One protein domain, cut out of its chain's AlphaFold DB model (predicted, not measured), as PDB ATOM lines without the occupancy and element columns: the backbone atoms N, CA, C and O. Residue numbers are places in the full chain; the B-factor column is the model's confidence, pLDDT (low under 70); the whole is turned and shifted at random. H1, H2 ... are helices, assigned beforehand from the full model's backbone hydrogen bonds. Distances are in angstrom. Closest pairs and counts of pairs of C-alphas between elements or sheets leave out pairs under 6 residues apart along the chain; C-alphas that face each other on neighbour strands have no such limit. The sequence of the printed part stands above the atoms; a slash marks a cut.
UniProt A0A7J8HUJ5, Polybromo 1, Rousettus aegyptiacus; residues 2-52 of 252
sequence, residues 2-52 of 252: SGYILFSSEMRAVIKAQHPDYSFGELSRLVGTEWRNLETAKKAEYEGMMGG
ATOM      1  N   SER A   2     182.337 169.565 188.264       81.62
ATOM      2  CA  SER A   2     183.292 168.417 188.243       81.62
ATOM      3  C   SER A   2     182.783 167.289 189.143       81.62
ATOM      4  O   SER A   2     182.108 167.596 190.122       81.62
ATOM      5  N   GLY A   3     183.115 166.020 188.867       83.88
ATOM      6  CA  GLY A   3     182.736 164.885 189.727       83.88
ATOM      7  C   GLY A   3     183.145 165.068 191.194       83.88
ATOM      8  O   GLY A   3     182.394 164.730 192.106       83.88
ATOM      9  N   TYR A   4     184.261 165.766 191.439       87.94
ATOM     10  CA  TYR A   4     184.668 166.173 192.786       87.94
ATOM     11  C   TYR A   4     183.641 167.075 193.488       87.94
ATOM     12  O   TYR A   4     183.506 167.031 194.705       87.94
ATOM     13  N   ILE A   5     182.912 167.917 192.757       88.31
ATOM     14  CA  ILE A   5     181.928 168.830 193.347       88.31
ATOM     15  C   ILE A   5     180.739 168.050 193.917       88.31
ATOM     16  O   ILE A   5     180.315 168.359 195.028       88.31
ATOM     17  N   LEU A   6     180.266 167.015 193.216       87.94
ATOM     18  CA  LEU A   6     179.209 166.126 193.716       87.94
ATOM     19  C   LEU A   6     179.694 165.375 194.954       87.94
ATOM     20  O   LEU A   6     179.163 165.575 196.047       87.94
ATOM     21  N   PHE A   7     180.813 164.660 194.817       90.56
ATOM     22  CA  PHE A   7     181.426 163.921 195.917       90.56
ATOM     23  C   PHE A   7     181.679 164.804 197.146       90.56
ATOM     24  O   PHE A   7     181.384 164.428 198.280       90.56
ATOM     25  N   SER A   8     182.217 166.007 196.932       90.25
ATOM     26  CA  SER A   8     182.537 166.920 198.025       90.25
ATOM     27  C   SER A   8     181.301 167.492 198.701       90.25
ATOM     28  O   SER A   8     181.351 167.718 199.908       90.25
ATOM     29  N   SER A   9     180.198 167.695 197.975       88.88
ATOM     30  CA  SER A   9     178.928 168.089 198.592       88.88
ATOM     31  C   SER A   9     178.352 166.988 199.482       88.88
ATOM     32  O   SER A   9     178.002 167.270 200.630       88.88
ATOM     33  N   GLU A  10     178.344 165.740 199.011       91.06
ATOM     34  CA  GLU A  10     177.802 164.604 199.759       91.06
ATOM     35  C   GLU A  10     178.657 164.279 200.983       91.06
ATOM     36  O   GLU A  10     178.164 164.258 202.113       91.06
ATOM     37  N   MET A  11     179.969 164.118 200.796       92.31
ATOM     38  CA  MET A  11     180.876 163.800 201.899       92.31
ATOM     39  C   MET A  11     180.966 164.917 202.927       92.31
ATOM     40  O   MET A  11     181.043 164.644 204.124       92.31
ATOM     41  N   ARG A  12     180.885 166.185 202.511       91.12
ATOM     42  CA  ARG A  12     180.839 167.289 203.473       91.12
ATOM     43  C   ARG A  12     179.580 167.235 204.335       91.12
ATOM     44  O   ARG A  12     179.688 167.491 205.532       91.12
ATOM     45  N   ALA A  13     178.422 166.901 203.763       91.50
ATOM     46  CA  ALA A  13     177.179 166.763 204.521       91.50
ATOM     47  C   ALA A  13     177.254 165.600 205.525       91.50
ATOM     48  O   ALA A  13     176.919 165.782 206.696       91.50
ATOM     49  N   VAL A  14     177.778 164.446 205.100       92.75
ATOM     50  CA  VAL A  14     177.948 163.263 205.962       92.75
ATOM     51  C   VAL A  14     178.901 163.548 207.124       92.75
ATOM     52  O   VAL A  14     178.560 163.298 208.280       92.75
ATOM     53  N   ILE A  15     180.076 164.121 206.845       90.94
ATOM     54  CA  ILE A  15     181.077 164.402 207.884       90.94
ATOM     55  C   ILE A  15     180.574 165.503 208.828       90.94
ATOM     56  O   ILE A  15     180.788 165.397 210.030       90.94
ATOM     57  N   LYS A  16     179.850 166.521 208.337       90.62
ATOM     58  CA  LYS A  16     179.246 167.553 209.201       90.62
ATOM     59  C   LYS A  16     178.159 166.981 210.114       90.62
ATOM     60  O   LYS A  16     178.042 167.429 211.248       90.62
ATOM     61  N   ALA A  17     177.381 166.008 209.639       91.25
ATOM     62  CA  ALA A  17     176.367 165.348 210.457       91.25
ATOM     63  C   ALA A  17     176.992 164.525 211.598       91.25
ATOM     64  O   ALA A  17     176.446 164.495 212.697       91.25
ATOM     65  N   GLN A  18     178.146 163.896 211.353       89.38
ATOM     66  CA  GLN A  18     178.883 163.131 212.367       89.38
ATOM     67  C   GLN A  18     179.751 164.017 213.272       89.38
ATOM     68  O   GLN A  18     179.947 163.704 214.444       89.38
ATOM     69  N   HIS A  19     180.235 165.143 212.746       86.69
ATOM     70  CA  HIS A  19     181.064 166.116 213.451       86.69
ATOM     71  C   HIS A  19     180.493 167.536 213.290       86.69
ATOM     72  O   HIS A  19     181.021 168.339 212.507       86.69
ATOM     73  N   PRO A  20     179.426 167.884 214.039       89.81
ATOM     74  CA  PRO A  20     178.804 169.207 213.965       89.81
ATOM     75  C   PRO A  20     179.764 170.347 214.315       89.81
ATOM     76  O   PRO A  20     179.604 171.454 213.801       89.81
ATOM     77  N   ASP A  21     180.799 170.070 215.106       92.38
ATOM     78  CA  ASP A  21     181.767 171.064 215.578       92.38
ATOM     79  C   ASP A  21     182.876 171.371 214.564       92.38
ATOM     80  O   ASP A  21     183.575 172.374 214.693       92.38
ATOM     81  N   TYR A  22     183.032 170.551 213.519       90.50
ATOM     82  CA  TYR A  22     184.082 170.776 212.529       90.50
ATOM     83  C   TYR A  22     183.804 172.027 211.703       90.50
ATOM     84  O   TYR A  22     182.718 172.224 211.131       90.50
ATOM     85  N   SER A  23     184.825 172.869 211.610       90.19
ATOM     86  CA  SER A  23     184.816 174.050 210.764       90.19
ATOM     87  C   SER A  23     184.828 173.656 209.286       90.19
ATOM     88  O   SER A  23     185.265 172.572 208.887       90.19
ATOM     89  N   PHE A  24     184.394 174.574 208.423       86.69
ATOM     90  CA  PHE A  24     184.441 174.380 206.972       86.69
ATOM     91  C   PHE A  24     185.839 173.981 206.463       86.69
ATOM     92  O   PHE A  24     185.960 173.179 205.530       86.69
ATOM     93  N   GLY A  25     186.895 174.533 207.071       90.25
ATOM     94  CA  GLY A  25     188.280 174.247 206.706       90.25
ATOM     95  C   GLY A  25     188.697 172.813 207.030       90.25
ATOM     96  O   GLY A  25     189.361 172.173 206.215       90.25
ATOM     97  N   GLU A  26     188.280 172.284 208.180       90.88
ATOM     98  CA  GLU A  26     188.536 170.890 208.571       90.88
ATOM     99  C   GLU A  26     187.779 169.927 207.658       90.88
ATOM    100  O   GLU A  26     188.389 169.045 207.055       90.88
ATOM    101  N   LEU A  27     186.488 170.179 207.429       91.31
ATOM    102  CA  LEU A  27     185.666 169.375 206.519       91.31
ATOM    103  C   LEU A  27     186.243 169.346 205.102       91.31
ATOM    104  O   LEU A  27     186.319 168.290 204.483       91.31
ATOM    105  N   SER A  28     186.696 170.490 204.588       89.81
ATOM    106  CA  SER A  28     187.289 170.569 203.247       89.81
ATOM    107  C   SER A  28     188.601 169.789 203.135       89.81
ATOM    108  O   SER A  28     188.851 169.177 202.096       89.81
ATOM    109  N   ARG A  29     189.425 169.761 204.193       92.94
ATOM    110  CA  ARG A  29     190.649 168.942 204.219       92.94
ATOM    111  C   ARG A  29     190.338 167.448 204.257       92.94
ATOM    112  O   ARG A  29     190.986 166.693 203.531       92.94
ATOM    113  N   LEU A  30     189.363 167.031 205.066       91.44
ATOM    114  CA  LEU A  30     188.952 165.627 205.148       91.44
ATOM    115  C   LEU A  30     188.394 165.155 203.804       91.44
ATOM    116  O   LEU A  30     188.912 164.205 203.229       91.44
ATOM    117  N   VAL A  31     187.437 165.890 203.237       93.56
ATOM    118  CA  VAL A  31     186.836 165.573 201.933       93.56
ATOM    119  C   VAL A  31     187.883 165.518 200.814       93.56
ATOM    120  O   VAL A  31     187.866 164.602 199.996       93.56
ATOM    121  N   GLY A  32     188.839 166.451 200.781       91.38
ATOM    122  CA  GLY A  32     189.927 166.417 199.798       91.38
ATOM    123  C   GLY A  32     190.911 165.256 200.004       91.38
ATOM    124  O   GLY A  32     191.604 164.853 199.069       91.38
ATOM    125  N   THR A  33     191.002 164.713 201.217       92.06
ATOM    126  CA  THR A  33     191.789 163.507 201.513       92.06
ATOM    127  C   THR A  33     191.041 162.258 201.070       92.06
ATOM    128  O   THR A  33     191.607 161.458 200.329       92.06
ATOM    129  N   GLU A  34     189.752 162.167 201.387       89.62
ATOM    130  CA  GLU A  34     188.880 161.082 200.934       89.62
ATOM    131  C   GLU A  34     188.798 161.018 199.406       89.62
ATOM    132  O   GLU A  34     188.957 159.949 198.832       89.62
ATOM    133  N   TRP A  35     188.686 162.156 198.710       91.00
ATOM    134  CA  TRP A  35     188.706 162.171 197.242       91.00
ATOM    135  C   TRP A  35     190.029 161.670 196.658       91.00
ATOM    136  O   TRP A  35     190.045 161.034 195.607       91.00
ATOM    137  N   ARG A  36     191.166 161.947 197.306       90.00
ATOM    138  CA  ARG A  36     192.472 161.437 196.855       90.00
ATOM    139  C   ARG A  36     192.580 159.930 197.066       90.00
ATOM    140  O   ARG A  36     193.068 159.258 196.160       90.00
ATOM    141  N   ASN A  37     192.058 159.436 198.185       90.56
ATOM    142  CA  ASN A  37     192.078 158.025 198.566       90.56
ATOM    143  C   ASN A  37     190.967 157.188 197.912       90.56
ATOM    144  O   ASN A  37     191.033 155.962 197.959       90.56
ATOM    145  N   LEU A  38     189.961 157.825 197.302       88.44
ATOM    146  CA  LEU A  38     188.871 157.129 196.627       88.44
ATOM    147  C   LEU A  38     189.416 156.257 195.487       88.44
ATOM    148  O   LEU A  38     190.370 156.621 194.798       88.44
ATOM    149  N   GLU A  39     188.803 155.101 195.273       87.00
ATOM    150  CA  GLU A  39     189.182 154.190 194.196       87.00
ATOM    151  C   GLU A  39     188.929 154.821 192.818       87.00
ATOM    152  O   GLU A  39     187.927 155.512 192.614       87.00
ATOM    153  N   THR A  40     189.820 154.574 191.853       81.75
ATOM    154  CA  THR A  40     189.740 155.162 190.504       81.75
ATOM    155  C   THR A  40     188.410 154.858 189.810       81.75
ATOM    156  O   THR A  40     187.871 155.730 189.136       81.75
ATOM    157  N   ALA A  41     187.837 153.668 190.032       80.12
ATOM    158  CA  ALA A  41     186.527 153.289 189.497       80.12
ATOM    159  C   ALA A  41     185.389 154.159 190.061       80.12
ATOM    160  O   ALA A  41     184.574 154.674 189.300       80.12
ATOM    161  N   LYS A  42     185.381 154.403 191.377       81.50
ATOM    162  CA  LYS A  42     184.396 155.285 192.023       81.50
ATOM    163  C   LYS A  42     184.594 156.749 191.641       81.50
ATOM    164  O   LYS A  42     183.617 157.462 191.451       81.50
ATOM    165  N   LYS A  43     185.836 157.221 191.483       84.81
ATOM    166  CA  LYS A  43     186.080 158.578 190.956       84.81
ATOM    167  C   LYS A  43     185.526 158.732 189.540       84.81
ATOM    168  O   LYS A  43     184.874 159.734 189.267       84.81
ATOM    169  N   ALA A  44     185.749 157.736 188.679       82.06
ATOM    170  CA  ALA A  44     185.233 157.724 187.315       82.06
ATOM    171  C   ALA A  44     183.698 157.697 187.277       82.06
ATOM    172  O   ALA A  44     183.105 158.339 186.419       82.06
ATOM    173  N   GLU A  45     183.053 157.021 188.231       83.44
ATOM    174  CA  GLU A  45     181.599 157.062 188.404       83.44
ATOM    175  C   GLU A  45     181.106 158.488 188.699       83.44
ATOM    176  O   GLU A  45     180.241 158.984 187.983       83.44
ATOM    177  N   TYR A  46     181.713 159.204 189.653       83.44
ATOM    178  CA  TYR A  46     181.351 160.604 189.938       83.44
ATOM    179  C   TYR A  46     181.653 161.560 188.774       83.44
ATOM    180  O   TYR A  46     180.948 162.553 188.579       83.44
ATOM    181  N   GLU A  47     182.704 161.299 187.998       82.50
ATOM    182  CA  GLU A  47     183.007 162.066 186.783       82.50
ATOM    183  C   GLU A  47     182.020 161.758 185.642       82.50
ATOM    184  O   GLU A  47     181.608 162.681 184.936       82.50
ATOM    185  N   GLY A  48     181.582 160.504 185.507       75.00
ATOM    186  CA  GLY A  48     180.606 160.049 184.512       75.00
ATOM    187  C   GLY A  48     179.156 160.417 184.841       75.00
ATOM    188  O   GLY A  48     178.378 160.709 183.941       75.00
ATOM    189  N   MET A  49     178.791 160.507 186.124       72.06
ATOM    190  CA  MET A  49     177.491 161.046 186.564       72.06
ATOM    191  C   MET A  49     177.312 162.517 186.158       72.06
ATOM    192  O   MET A  49     176.197 163.001 186.001       72.06
ATOM    193  N   MET A  50     178.419 163.234 185.970       68.44
ATOM    194  CA  MET A  50     178.456 164.651 185.611       68.44
ATOM    195  C   MET A  50     178.619 164.873 184.101       68.44
ATOM    196  O   MET A  50     178.070 165.820 183.535       68.44
ATOM    197  N   GLY A  51     179.426 164.041 183.447       57.88
ATOM    198  CA  GLY A  51     179.609 164.049 182.007       57.88
ATOM    199  C   GLY A  51     178.931 162.828 181.426       57.88
ATOM    200  O   GLY A  51     179.500 161.752 181.527       57.88
ATOM    201  N   GLY A  52     177.769 162.999 180.789       52.12
ATOM    202  CA  GLY A  52     177.026 161.958 180.061       52.12
ATOM    203  C   GLY A  52     177.766 161.367 178.850       52.12
ATOM    204  O   GLY A  52     177.201 161.248 177.766       52.12
TER     205      GLY A  52
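What this domain is: This is residues 2 to 52 of the 252 residues of the protein "Polybromo 1" of Rousettus aegyptiacus (UniProt A0A7J8HUJ5). The longest helix, H1, is crossed steeply by H2, which folds back over it, and the short H3 sits across the first end of H1. The 51 printed residues hold three named helices, in the order H1, H2, H3, and no named strand; the class is all helix. The whole is only just compact, close to loose, with a radius of gyration of the C-alphas of 11.4 A, and only just a rod, 36 by 18 by 15 A.

Where its parts are: H1, residues 3 to 18, runs 23.0 A from C-alpha 3 at (182.736, 164.885, 189.727). H2, residues 24 to 37, measures 19.9 A. H3, residues 40 to 48, ends at C-alpha 48 (180.606, 160.049, 184.512).

How they stand to each other: H1 and H2 touch, opposite ways at a steep tilt of 57 degrees; their closest C-alphas, of Ser 8 and Val 31, are 6.0 A apart. H1 touches H3 with residues 3 to 7 alone, the closest C-alphas being those of Gly 3 and Glu 47, 4.1 A; at 71 degrees they are only just about perpendicular. H2 and H3 are close but not clearly touching, C-alphas 35 and 43 being closest at 7.7 A. In H1, H2 and H3 every O i to N i+4 pair is within hydrogen-bond range.

The domain as a whole: The farthest C-alphas, of Asp 21 and Gly 52, are 37.0 A apart. The printed part has no cut, and both links are tight. Residues 50 to 52 have pLDDT under 70.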